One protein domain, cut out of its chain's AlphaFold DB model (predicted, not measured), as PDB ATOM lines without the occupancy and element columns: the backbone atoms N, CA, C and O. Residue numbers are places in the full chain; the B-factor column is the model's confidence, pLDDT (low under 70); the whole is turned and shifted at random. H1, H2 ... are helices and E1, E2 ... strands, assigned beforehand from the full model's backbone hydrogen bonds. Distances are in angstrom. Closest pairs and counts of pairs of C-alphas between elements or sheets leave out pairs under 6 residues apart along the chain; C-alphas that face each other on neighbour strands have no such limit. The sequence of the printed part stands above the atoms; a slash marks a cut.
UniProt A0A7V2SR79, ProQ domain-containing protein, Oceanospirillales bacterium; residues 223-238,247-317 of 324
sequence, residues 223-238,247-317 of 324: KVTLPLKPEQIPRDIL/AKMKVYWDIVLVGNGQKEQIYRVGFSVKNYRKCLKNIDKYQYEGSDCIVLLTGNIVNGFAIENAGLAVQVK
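What this domain is: This is residues 223 to 238 and 247 to 317 of the 324 residues of the protein "ProQ domain-containing protein" of Oceanospirillales bacterium (UniProt A0A7V2SR79). A strongly twisted sheet of five strands, curled like part of a barrel, has one helix, H1, packed over one face, mostly over E5 and next over E4. The sheet is loosely joined in itself: E1, E4 and E5 make one part, the hairpin of E2 and E3 the other, and a short parallel pairing of E5 with E3 joins the two. The printed part has 87 residues with one named helix and five named strands, in the order E1, E2, E3, H1, E4, E5 along the chain; the mixed sheet runs E1, E4, E5, E3, E2. The class is mixed, helices and strands, in two layers, with the helix on one face of the sheet. The whole is compact, with a radius of gyration of the C-alphas of 13.6 A and spans of 40 by 34 by 24 A.

How they stand to each other: E1, residues 223 to 228, is an edge strand, antiparallel at 150 degrees to its neighbour E4, residues 293 to 302; N 226 and O 297 are 2.8 A apart, within hydrogen-bond range. E2, residues 250 to 257, is the other edge strand and is apart from E1 and E4. E2 forms a hairpin with E3, residues 265 to 272, antiparallel at 156 degrees, with N 253 and O 269 at 2.9 A. H1, residues 273 to 288, is on the sheet, and its O i to N i+4 pairs are all within hydrogen-bond range. E4 forms a hairpin with E5, residues 306 to 316, antiparallel at 163 degrees, with N 296 and O 313 at 2.8 A. E5 bends by 72 degrees at residue 309. E5 and E3 are parallel neighbours at 69 degrees, with N 307 and O 268 at 2.9 A. The closest C-alphas of H1 and E5 are those of Cys 279 and Leu 312, 6.2 A apart.

Where its parts are: E1 begins at C-alpha 223, (11.612, -24.757, -23.724), and is 16.1 A long. E2 is 21.9 A and E3 23.3 A long. H1 begins at C-alpha 273, (-2.318, -37.283, -12.521), and is 22.5 A long. E4 is 28.2 A long. E5, 27.7 A long, ends at C-alpha 316, (5.706, -18.699, -3.555).

The domain as a whole: The two C-alphas farthest apart, those of Gly 261 and Glu 289, are 40.7 A apart. Residues 239 to 246 are not printed, and C-alphas 238 and 247 are 10.6 A apart across this cut, within the link from E1 to E2. Of the links that are printed whole, none is long. The mean pLDDT of the printed part is 91.4, and no printed residue is under 70.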
ATOM      1  N   LYS A 223      12.034 -24.653 -25.119       92.94
ATOM      2  CA  LYS A 223      11.612 -24.757 -23.724       92.94
ATOM      3  C   LYS A 223      10.764 -23.537 -23.391       92.94
ATOM      4  O   LYS A 223      11.245 -22.410 -23.473       92.94
ATOM      5  N   VAL A 224       9.528 -23.774 -22.981       93.56
ATOM      6  CA  VAL A 224       8.590 -22.730 -22.578       93.56
ATOM      7  C   VAL A 224       8.275 -22.841 -21.100       93.56
ATOM      8  O   VAL A 224       8.236 -23.931 -20.525       93.56
ATOM      9  N   THR A 225       8.098 -21.680 -20.481       95.25
ATOM     10  CA  THR A 225       7.615 -21.548 -19.110       95.25
ATOM     11  C   THR A 225       6.454 -20.573 -19.138       95.25
ATOM     12  O   THR A 225       6.646 -19.412 -19.484       95.25
ATOM     13  N   LEU A 226       5.261 -21.058 -18.814       95.00
ATOM     14  CA  LEU A 226       4.049 -20.260 -18.752       95.00
ATOM     15  C   LEU A 226       3.673 -20.060 -17.279       95.00
ATOM     16  O   LEU A 226       3.331 -21.039 -16.607       95.00
ATOM     17  N   PRO A 227       3.767 -18.829 -16.756       96.06
ATOM     18  CA  PRO A 227       3.219 -18.505 -15.452       96.06
ATOM     19  C   PRO A 227       1.688 -18.475 -15.518       96.06
ATOM     20  O   PRO A 227       1.107 -17.809 -16.372       96.06
ATOM     21  N   LEU A 228       1.048 -19.185 -14.598       96.19
ATOM     22  CA  LEU A 228      -0.396 -19.280 -14.440       96.19
ATOM     23  C   LEU A 228      -0.776 -18.853 -13.028       96.19
ATOM     24  O   LEU A 228      -0.068 -19.151 -12.058       96.19
ATOM     25  N   LYS A 229      -1.915 -18.176 -12.909       95.06
ATOM     26  CA  LYS A 229      -2.508 -17.899 -11.605       95.06
ATOM     27  C   LYS A 229      -3.161 -19.170 -11.043       95.06
ATOM     28  O   LYS A 229      -3.640 -19.991 -11.831       95.06
ATOM     29  N   PRO A 230      -3.217 -19.347  -9.714       95.69
ATOM     30  CA  PRO A 230      -3.860 -20.507  -9.098       95.69
ATOM     31  C   PRO A 230      -5.317 -20.720  -9.531       95.69
ATOM     32  O   PRO A 230      -5.752 -21.861  -9.672       95.69
ATOM     33  N   GLU A 231      -6.052 -19.641  -9.803       95.75
ATOM     34  CA  GLU A 231      -7.470 -19.679 -10.190       95.75
ATOM     35  C   GLU A 231      -7.674 -20.211 -11.615       95.75
ATOM     36  O   GLU A 231      -8.763 -20.655 -11.964       95.75
ATOM     37  N   GLN A 232      -6.626 -20.200 -12.446       94.38
ATOM     38  CA  GLN A 232      -6.670 -20.710 -13.819       94.38
ATOM     39  C   GLN A 232      -6.492 -22.233 -13.891       94.38
ATOM     40  O   GLN A 232      -6.535 -22.798 -14.981       94.38
ATOM     41  N   ILE A 233      -6.240 -22.902 -12.761       95.12
ATOM     42  CA  ILE A 233      -5.985 -24.341 -12.695       95.12
ATOM     43  C   ILE A 233      -7.316 -25.069 -12.435       95.12
ATOM     44  O   ILE A 233      -7.860 -24.935 -11.336       95.12
ATOM     45  N   PRO A 234      -7.841 -25.869 -13.386       93.62
ATOM     46  CA  PRO A 234      -9.073 -26.625 -13.167       93.62
ATOM     47  C   PRO A 234      -8.943 -27.587 -11.977       93.62
ATOM     48  O   PRO A 234      -7.885 -28.164 -11.732       93.62
ATOM     49  N   ARG A 235     -10.008 -27.784 -11.204       91.06
ATOM     50  CA  ARG A 235      -9.979 -28.676 -10.023       91.06
ATOM     51  C   ARG A 235     -10.754 -29.975 -10.248       91.06
ATOM     52  O   ARG A 235     -10.493 -30.980  -9.593       91.06
ATOM     53  N   ASP A 236     -11.660 -29.951 -11.209       87.44
ATOM     54  CA  ASP A 236     -12.689 -30.937 -11.524       87.44
ATOM     55  C   ASP A 236     -12.240 -32.019 -12.519       87.44
ATOM     56  O   ASP A 236     -12.831 -33.091 -12.583       87.44
ATOM     57  N   ILE A 237     -11.144 -31.803 -13.246       87.44
ATOM     58  CA  ILE A 237     -10.681 -32.731 -14.295       87.44
ATOM     59  C   ILE A 237      -9.941 -33.977 -13.776       87.44
ATOM     60  O   ILE A 237      -9.412 -34.777 -14.554       87.44
ATOM     61  N   LEU A 238      -9.820 -34.132 -12.456       83.31
ATOM     62  CA  LEU A 238      -9.121 -35.260 -11.850       83.31
ATOM     63  C   LEU A 238     -10.042 -36.478 -11.705       83.31
ATOM     64  O   LEU A 238     -11.136 -36.350 -11.162       83.31
ATOM     65  N   ALA A 247      -3.124 -43.438 -11.095       74.12
ATOM     66  CA  ALA A 247      -1.777 -42.874 -10.984       74.12
ATOM     67  C   ALA A 247      -0.973 -42.900 -12.302       74.12
ATOM     68  O   ALA A 247      -0.004 -42.151 -12.431       74.12
ATOM     69  N   LYS A 248      -1.345 -43.761 -13.261       82.44
ATOM     70  CA  LYS A 248      -0.712 -43.873 -14.585       82.44
ATOM     71  C   LYS A 248      -1.442 -43.067 -15.665       82.44
ATOM     72  O   LYS A 248      -0.911 -42.943 -16.767       82.44
ATOM     73  N   MET A 249      -2.627 -42.533 -15.365       87.12
ATOM     74  CA  MET A 249      -3.385 -41.710 -16.303       87.12
ATOM     75  C   MET A 249      -2.698 -40.361 -16.531       87.12
ATOM     76  O   MET A 249      -1.953 -39.851 -15.679       87.12
ATOM     77  N   LYS A 250      -2.968 -39.787 -17.703       90.38
ATOM     78  CA  LYS A 250      -2.561 -38.435 -18.063       90.38
ATOM     79  C   LYS A 250      -3.780 -37.525 -18.105       90.38
ATOM     80  O   LYS A 250      -4.840 -37.936 -18.559       90.38
ATOM     81  N   VAL A 251      -3.588 -36.305 -17.632       91.25
ATOM     82  CA  VAL A 251      -4.528 -35.194 -17.761       91.25
ATOM     83  C   VAL A 251      -4.019 -34.316 -18.890       91.25
ATOM     84  O   VAL A 251      -2.818 -34.046 -18.943       91.25
ATOM     85  N   TYR A 252      -4.906 -33.896 -19.785       92.56
ATOM     86  CA  TYR A 252      -4.552 -33.052 -20.919       92.56
ATOM     87  C   TYR A 252      -5.219 -31.689 -20.787       92.56
ATOM     88  O   TYR A 252      -6.399 -31.625 -20.453       92.56
ATOM     89  N   TRP A 253      -4.468 -30.622 -21.046       94.62
ATOM     90  CA  TRP A 253      -5.016 -29.284 -21.253       94.62
ATOM     91  C   TRP A 253      -4.751 -28.837 -22.679       94.62
ATOM     92  O   TRP A 253      -3.702 -29.150 -23.244       94.62
ATOM     93  N   ASP A 254      -5.673 -28.049 -23.206       93.44
ATOM     94  CA  ASP A 254      -5.502 -27.323 -24.452       93.44
ATOM     95  C   ASP A 254      -5.257 -25.848 -24.084       93.44
ATOM     96  O   ASP A 254      -6.135 -25.164 -23.562       93.44
ATOM     97  N   ILE A 255      -4.018 -25.379 -24.260       92.12
ATOM     98  CA  ILE A 255      -3.616 -23.993 -23.993       92.12
ATOM     99  C   ILE A 255      -3.875 -23.180 -25.250       92.12
ATOM    100  O   ILE A 255      -3.226 -23.399 -26.273       92.12
ATOM    101  N   VAL A 256      -4.789 -22.222 -25.164       91.75
ATOM    102  CA  VAL A 256      -5.122 -21.342 -26.283       91.75
ATOM    103  C   VAL A 256      -4.285 -20.070 -26.194       91.75
ATOM    104  O   VAL A 256      -4.391 -19.304 -25.238       91.75
ATOM    105  N   LEU A 257      -3.437 -19.846 -27.195       87.81
ATOM    106  CA  LEU A 257      -2.723 -18.591 -27.384       87.81
ATOM    107  C   LEU A 257      -3.545 -17.702 -28.321       87.81
ATOM    108  O   LEU A 257      -3.637 -17.966 -29.522       87.81
ATOM    109  N   VAL A 258      -4.135 -16.648 -27.757       86.81
ATOM    110  CA  VAL A 258      -4.899 -15.640 -28.500       86.81
ATOM    111  C   VAL A 258      -3.976 -14.456 -28.782       86.81
ATOM    112  O   VAL A 258      -3.596 -13.721 -27.873       86.81
ATOM    113  N   GLY A 259      -3.554 -14.305 -30.037       82.12
ATOM    114  CA  GLY A 259      -2.783 -13.144 -30.486       82.12
ATOM    115  C   GLY A 259      -3.702 -12.004 -30.924       82.12
ATOM    116  O   GLY A 259      -4.781 -12.260 -31.456       82.12
ATOM    117  N   ASN A 260      -3.268 -10.750 -30.760       73.00
ATOM    118  CA  ASN A 260      -4.010  -9.566 -31.212       73.00
ATOM    119  C   ASN A 260      -4.251  -9.627 -32.736       73.00
ATOM    120  O   ASN A 260      -3.370  -9.284 -33.521       73.00
ATOM    121  N   GLY A 261      -5.432 -10.101 -33.146       72.94
ATOM    122  CA  GLY A 261      -5.839 -10.227 -34.551       72.94
ATOM    123  C   GLY A 261      -5.339 -11.479 -35.287       72.94
ATOM    124  O   GLY A 261      -5.486 -11.556 -36.505       72.94
ATOM    125  N   GLN A 262      -4.751 -12.460 -34.593       73.12
ATOM    126  CA  GLN A 262      -4.317 -13.728 -35.199       73.12
ATOM    127  C   GLN A 262      -5.267 -14.877 -34.848       73.12
ATOM    128  O   GLN A 262      -5.920 -14.859 -33.808       73.12
ATOM    129  N   LYS A 263      -5.324 -15.897 -35.720       80.50
ATOM    130  CA  LYS A 263      -6.064 -17.138 -35.446       80.50
ATOM    131  C   LYS A 263      -5.536 -17.785 -34.166       80.50
ATOM    132  O   LYS A 263      -4.322 -17.851 -33.968       80.50
ATOM    133  N   GLU A 264      -6.454 -18.282 -33.346       88.81
ATOM    134  CA  GLU A 264      -6.141 -19.002 -32.114       88.81
ATOM    135  C   GLU A 264      -5.184 -20.165 -32.393       88.81
ATOM    136  O   GLU A 264      -5.399 -20.970 -33.303       88.81
ATOM    137  N   GLN A 265      -4.111 -20.248 -31.606       88.50
ATOM    138  CA  GLN A 265      -3.198 -21.386 -31.637       88.50
ATOM    139  C   GLN A 265      -3.415 -22.234 -30.392       88.50
ATOM    140  O   GLN A 265      -3.245 -21.753 -29.274       88.50
ATOM    141  N   ILE A 266      -3.769 -23.502 -30.590       91.62
ATOM    142  CA  ILE A 266      -4.071 -24.428 -29.501       91.62
ATOM    143  C   ILE A 266      -2.879 -25.353 -29.286       91.62
ATOM    144  O   ILE A 266      -2.505 -26.095 -30.192       91.62
ATOM    145  N   TYR A 267      -2.314 -25.334 -28.080       93.38
ATOM    146  CA  TYR A 267      -1.213 -26.198 -27.675       93.38
ATOM    147  C   TYR A 267      -1.684 -27.257 -26.683       93.38
ATOM    148  O   TYR A 267      -2.064 -26.931 -25.558       93.38
ATOM    149  N   ARG A 268      -1.604 -28.537 -27.059       94.06
ATOM    150  CA  ARG A 268      -1.982 -29.634 -26.157       94.06
ATOM    151  C   ARG A 268      -0.828 -30.003 -25.233       94.06
ATOM    152  O   ARG A 268       0.276 -30.320 -25.681       94.06
ATOM    153  N   VAL A 269      -1.098 -30.026 -23.935       95.38
ATOM    154  CA  VAL A 269      -0.126 -30.353 -22.890       95.38
ATOM    155  C   VAL A 269      -0.633 -31.509 -22.034       95.38
ATOM    156  O   VAL A 269      -1.783 -31.524 -21.614       95.38
ATOM    157  N   GLY A 270       0.220 -32.507 -21.790       92.81
ATOM    158  CA  GLY A 270      -0.130 -33.695 -21.009       92.81
ATOM    159  C   GLY A 270       0.662 -33.797 -19.707       92.81
ATOM    160  O   GLY A 270       1.890 -33.855 -19.734       92.81
ATOM    161  N   PHE A 271      -0.033 -33.923 -18.578       92.25
ATOM    162  CA  PHE A 271       0.556 -34.093 -17.247       92.25
ATOM    163  C   PHE A 271       0.209 -35.457 -16.664       92.25
ATOM    164  O   PHE A 271      -0.855 -36.011 -16.922       92.25
ATOM    165  N   SER A 272       1.070 -35.997 -15.802       93.06
ATOM    166  CA  SER A 272       0.663 -37.140 -14.973       93.06
ATOM    167  C   SER A 272      -0.339 -36.698 -13.901       93.06
ATOM    168  O   SER A 272      -0.130 -35.667 -13.256       93.06
ATOM    169  N   VAL A 273      -1.359 -37.520 -13.623       91.75
ATOM    170  CA  VAL A 273      -2.318 -37.283 -12.521       91.75
ATOM    171  C   VAL A 273      -1.601 -37.043 -11.184       91.75
ATOM    172  O   VAL A 273      -2.024 -36.218 -10.375       91.75
ATOM    173  N   LYS A 274      -0.465 -37.719 -10.953       92.19
ATOM    174  CA  LYS A 274       0.363 -37.532  -9.750       92.19
ATOM    175  C   LYS A 274       0.957 -36.123  -9.653       92.19
ATOM    176  O   LYS A 274       0.911 -35.530  -8.577       92.19
ATOM    177  N   ASN A 275       1.539 -35.602 -10.738       94.31
ATOM    178  CA  ASN A 275       2.088 -34.242 -10.761       94.31
ATOM    179  C   ASN A 275       0.971 -33.205 -10.575       94.31
ATOM    180  O   ASN A 275       1.124 -32.295  -9.767       94.31
ATOM    181  N   TYR A 276      -0.173 -33.426 -11.221       94.62
ATOM    182  CA  TYR A 276      -1.339 -32.557 -11.120       94.62
ATOM    183  C   TYR A 276      -1.895 -32.449  -9.694       94.62
ATOM    184  O   TYR A 276      -1.997 -31.359  -9.140       94.62
ATOM    185  N   ARG A 277      -2.157 -33.589  -9.038       93.69
ATOM    186  CA  ARG A 277      -2.611 -33.625  -7.635       93.69
ATOM    187  C   ARG A 277      -1.612 -32.967  -6.685       93.69
ATOM    188  O   ARG A 277      -2.018 -32.329  -5.721       93.69
ATOM    189  N   LYS A 278      -0.308 -33.133  -6.935       95.19
ATOM    190  CA  LYS A 278       0.737 -32.467  -6.146       95.19
ATOM    191  C   LYS A 278       0.676 -30.946  -6.318       95.19
ATOM    192  O   LYS A 278       0.842 -30.240  -5.333       95.19
ATOM    193  N   CYS A 279       0.435 -30.467  -7.538       96.06
ATOM    194  CA  CYS A 279       0.256 -29.046  -7.820       96.06
ATOM    195  C   CYS A 279      -0.922 -28.471  -7.019       96.06
ATOM    196  O   CYS A 279      -0.709 -27.561  -6.226       96.06
ATOM    197  N   LEU A 280      -2.113 -29.073  -7.126       95.94
ATOM    198  CA  LEU A 280      -3.305 -28.611  -6.399       95.94
ATOM    199  C   LEU A 280      -3.099 -28.585  -4.879       95.94
ATOM    200  O   LEU A 280      -3.361 -27.573  -4.246       95.94
ATOM    201  N   LYS A 281      -2.525 -29.650  -4.300       96.25
ATOM    202  CA  LYS A 281      -2.218 -29.689  -2.859       96.25
ATOM    203  C   LYS A 281      -1.282 -28.565  -2.417       96.25
ATOM    204  O   LYS A 281      -1.423 -28.055  -1.314       96.25
ATOM    205  N   ASN A 282      -0.302 -28.219  -3.249       96.75
ATOM    206  CA  ASN A 282       0.617 -27.130  -2.945       96.75
ATOM    207  C   ASN A 282      -0.072 -25.765  -3.061       96.75
ATOM    208  O   ASN A 282       0.202 -24.904  -2.238       96.75
ATOM    209  N   ILE A 283      -0.959 -25.581  -4.044       96.75
ATOM    210  CA  ILE A 283      -1.784 -24.372  -4.165       96.75
ATOM    211  C   ILE A 283      -2.625 -24.191  -2.899       96.75
ATOM    212  O   ILE A 283      -2.511 -23.159  -2.250       96.75
ATOM    213  N   ASP A 284      -3.389 -25.218  -2.514       96.56
ATOM    214  CA  ASP A 284      -4.252 -25.170  -1.327       96.56
ATOM    215  C   ASP A 284      -3.442 -24.884  -0.058       96.56
ATOM    216  O   ASP A 284      -3.847 -24.075   0.770       96.56
ATOM    217  N   LYS A 285      -2.261 -25.504   0.068       96.81
ATOM    218  CA  LYS A 285      -1.345 -25.256   1.182       96.81
ATOM    219  C   LYS A 285      -0.922 -23.785   1.254       96.81
ATOM    220  O   LYS A 285      -1.037 -23.184   2.314       96.81
ATOM    221  N   TYR A 286      -0.428 -23.211   0.157       94.75
ATOM    222  CA  TYR A 286       0.083 -21.838   0.179       94.75
ATOM    223  C   TYR A 286      -1.028 -20.797   0.313       94.75
ATOM    224  O   TYR A 286      -0.840 -19.807   1.013       94.75
ATOM    225  N   GLN A 287      -2.197 -21.044  -0.284       92.88
ATOM    226  CA  GLN A 287      -3.371 -20.192  -0.098       92.88
ATOM    227  C   GLN A 287      -3.866 -20.226   1.353       92.88
ATOM    228  O   GLN A 287      -4.195 -19.180   1.906       92.88
ATOM    229  N   TYR A 288      -3.858 -21.398   1.999       94.50
ATOM    230  CA  TYR A 288      -4.184 -21.525   3.422       94.50
ATOM    231  C   TYR A 288      -3.172 -20.800   4.325       94.50
ATOM    232  O   TYR A 288      -3.554 -20.190   5.318       94.50
ATOM    233  N   GLU A 289      -1.888 -20.814   3.957       92.81
ATOM    234  CA  GLU A 289      -0.818 -20.066   4.635       92.81
ATOM    235  C   GLU A 289      -0.857 -18.546   4.345       92.81
ATOM    236  O   GLU A 289       0.037 -17.822   4.780       92.81
ATOM    237  N   GLY A 290      -1.852 -18.046   3.599       92.31
ATOM    238  CA  GLY A 290      -1.978 -16.628   3.239       92.31
ATOM    239  C   GLY A 290      -0.876 -16.122   2.302       92.31
ATOM    240  O   GLY A 290      -0.646 -14.921   2.205       92.31
ATOM    241  N   SER A 291      -0.160 -17.033   1.641       92.12
ATOM    242  CA  SER A 291       0.955 -16.710   0.757       92.12
ATOM    243  C   SER A 291       0.506 -16.634  -0.700       92.12
ATOM    244  O   SER A 291      -0.099 -17.569  -1.230       92.12
ATOM    245  N   ASP A 292       0.902 -15.565  -1.390       92.19
ATOM    246  CA  ASP A 292       0.741 -15.468  -2.839       92.19
ATOM    247  C   ASP A 292       1.595 -16.531  -3.538       92.19
ATOM    248  O   ASP A 292       2.808 -16.638  -3.321       92.19
ATOM    249  N   CYS A 293       0.982 -17.309  -4.428       94.75
ATOM    250  CA  CYS A 293       1.686 -18.319  -5.206       94.75
ATOM    251  C   CYS A 293       1.402 -18.203  -6.706       94.75
ATOM    252  O   CYS A 293       0.364 -17.711  -7.142       94.75
ATOM    253  N   ILE A 294       2.362 -18.664  -7.504       96.19
ATOM    254  CA  ILE A 294       2.275 -18.748  -8.957       96.19
ATOM    255  C   ILE A 294       2.527 -20.184  -9.397       96.19
ATOM    256  O   ILE A 294       3.384 -20.885  -8.847       96.19
ATOM    257  N   VAL A 295       1.783 -20.635 -10.398       96.69
ATOM    258  CA  VAL A 295       1.953 -21.964 -10.974       96.69
ATOM    259  C   VAL A 295       2.763 -21.830 -12.251       96.69
ATOM    260  O   VAL A 295       2.365 -21.151 -13.187       96.69
ATOM    261  N   LEU A 296       3.914 -22.484 -12.307       97.25
ATOM    262  CA  LEU A 296       4.744 -22.545 -13.498       97.25
ATOM    263  C   LEU A 296       4.456 -23.828 -14.263       97.25
ATOM    264  O   LEU A 296       4.763 -24.931 -13.798       97.25
ATOM    265  N   LEU A 297       3.919 -23.673 -15.468       96.44
ATOM    266  CA  LEU A 297       3.869 -24.730 -16.463       96.44
ATOM    267  C   LEU A 297       5.168 -24.694 -17.259       96.44
ATOM    268  O   LEU A 297       5.458 -23.719 -17.944       96.44
ATOM    269  N   THR A 298       5.953 -25.762 -17.178       95.94
ATOM    270  CA  THR A 298       7.216 -25.892 -17.917       95.94
ATOM    271  C   THR A 298       7.147 -27.075 -18.862       95.94
ATOM    272  O   THR A 298       6.617 -28.114 -18.483       95.94
ATOM    273  N   GLY A 299       7.680 -26.938 -20.074       95.50
ATOM    274  CA  GLY A 299       7.729 -28.023 -21.055       95.50
ATOM    275  C   GLY A 299       8.467 -27.621 -22.327       95.50
ATOM    276  O   GLY A 299       8.974 -26.505 -22.429       95.50
ATOM    277  N   ASN A 300       8.536 -28.531 -23.294       93.75
ATOM    278  CA  ASN A 300       9.172 -28.289 -24.586       93.75
ATOM    279  C   ASN A 300       8.109 -28.264 -25.683       93.75
ATOM    280  O   ASN A 300       7.421 -29.264 -25.880       93.75
ATOM    281  N   ILE A 301       7.999 -27.152 -26.414       91.31
ATOM    282  CA  ILE A 301       7.208 -27.113 -27.646       91.31
ATOM    283  C   ILE A 301       7.931 -27.966 -28.683       91.31
ATOM    284  O   ILE A 301       9.095 -27.708 -29.010       91.31
ATOM    285  N   VAL A 302       7.226 -28.976 -29.180       87.25
ATOM    286  CA  VAL A 302       7.653 -29.829 -30.290       87.25
ATOM    287  C   VAL A 302       6.791 -29.547 -31.520       87.25
ATOM    288  O   VAL A 302       5.750 -28.890 -31.441       87.25
ATOM    289  N   ASN A 303       7.245 -30.020 -32.680       74.62
ATOM    290  CA  ASN A 303       6.541 -29.813 -33.939       74.62
ATOM    291  C   ASN A 303       5.108 -30.385 -33.862       74.62
ATOM    292  O   ASN A 303       4.929 -31.508 -33.394       74.62
ATOM    293  N   GLY A 304       4.102 -29.623 -34.307       75.38
ATOM    294  CA  GLY A 304       2.690 -30.035 -34.245       75.38
ATOM    295  C   GLY A 304       1.895 -29.552 -33.023       75.38
ATOM    296  O   GLY A 304       0.970 -30.241 -32.606       75.38
ATOM    297  N   PHE A 305       2.230 -28.384 -32.458       83.56
ATOM    298  CA  PHE A 305       1.474 -27.729 -31.373       83.56
ATOM    299  C   PHE A 305       1.310 -28.579 -30.094       83.56
ATOM    300  O   PHE A 305       0.326 -28.464 -29.366       83.56
ATOM    301  N   ALA A 306       2.285 -29.433 -29.784       90.44
ATOM    302  CA  ALA A 306       2.300 -30.205 -28.544       90.44
ATOM    303  C   ALA A 306       3.384 -29.690 -27.591       90.44
ATOM    304  O   ALA A 306       4.484 -29.325 -28.017       90.44
ATOM    305  N   ILE A 307       3.084 -29.691 -26.290       92.81
ATOM    306  CA  ILE A 307       4.064 -29.426 -25.233       92.81
ATOM    307  C   ILE A 307       4.417 -30.752 -24.562       92.81
ATOM    308  O   ILE A 307       3.643 -31.314 -23.782       92.81
ATOM    309  N   GLU A 308       5.610 -31.253 -24.866       92.00
ATOM    310  CA  GLU A 308       6.132 -32.493 -24.305       92.00
ATOM    311  C   GLU A 308       6.918 -32.269 -23.015       92.00
ATOM    312  O   GLU A 308       7.443 -31.187 -22.743       92.00
ATOM    313  N   ASN A 309       7.034 -33.343 -22.225       92.38
ATOM    314  CA  ASN A 309       7.744 -33.357 -20.942       92.38
ATOM    315  C   ASN A 309       7.258 -32.260 -19.987       92.38
ATOM    316  O   ASN A 309       8.047 -31.670 -19.249       92.38
ATOM    317  N   ALA A 310       5.952 -31.992 -20.024       94.12
ATOM    318  CA  ALA A 310       5.365 -30.921 -19.257       94.12
ATOM    319  C   ALA A 310       5.254 -31.257 -17.767       94.12
ATOM    320  O   ALA A 310       4.956 -32.391 -17.373       94.12
ATOM    321  N   GLY A 311       5.463 -30.246 -16.932       95.31
ATOM    322  CA  GLY A 311       5.320 -30.339 -15.487       95.31
ATOM    323  C   GLY A 311       4.813 -29.036 -14.889       95.31
ATOM    324  O   GLY A 311       5.179 -27.952 -15.344       95.31
ATOM    325  N   LEU A 312       3.987 -29.173 -13.852       96.88
ATOM    326  CA  LEU A 312       3.524 -28.067 -13.024       96.88
ATOM    327  C   LEU A 312       4.389 -27.970 -11.763       96.88
ATOM    328  O   LEU A 312       4.668 -28.984 -11.105       96.88
ATOM    329  N   ALA A 313       4.796 -26.751 -11.429       96.25
ATOM    330  CA  ALA A 313       5.483 -26.412 -10.190       96.25
ATOM    331  C   ALA A 313       4.829 -25.178  -9.564       96.25
ATOM    332  O   ALA A 313       4.531 -24.223 -10.266       96.25
ATOM    333  N   VAL A 314       4.622 -25.192  -8.250       96.81
ATOM    334  CA  VAL A 314       4.075 -24.043  -7.515       96.81
ATOM    335  C   VAL A 314       5.234 -23.315  -6.848       96.81
ATOM    336  O   VAL A 314       6.047 -23.957  -6.181       96.81
ATOM    337  N   GLN A 315       5.327 -22.004  -7.054       94.94
ATOM    338  CA  GLN A 315       6.328 -21.138  -6.436       94.94
ATOM    339  C   GLN A 315       5.636 -20.067  -5.596       94.94
ATOM    340  O   GLN A 315       4.643 -19.488  -6.029       94.94
ATOM    341  N   VAL A 316       6.170 -19.799  -4.406       93.06
ATOM    342  CA  VAL A 316       5.706 -18.699  -3.555       93.06
ATOM    343  C   VAL A 316       6.311 -17.402  -4.076       93.06
ATOM    344  O   VAL A 316       7.516 -17.332  -4.333       93.06
ATOM    345  N   LYS A 317       5.480 -16.376  -4.249       87.25
ATOM    346  CA  LYS A 317       5.933 -15.042  -4.618       87.25
ATOM    347  C   LYS A 317       6.464 -14.381  -3.352       87.25
ATOM    348  O   LYS A 317       5.700 -13.876  -2.541       87.25
TER     349      LYS A 317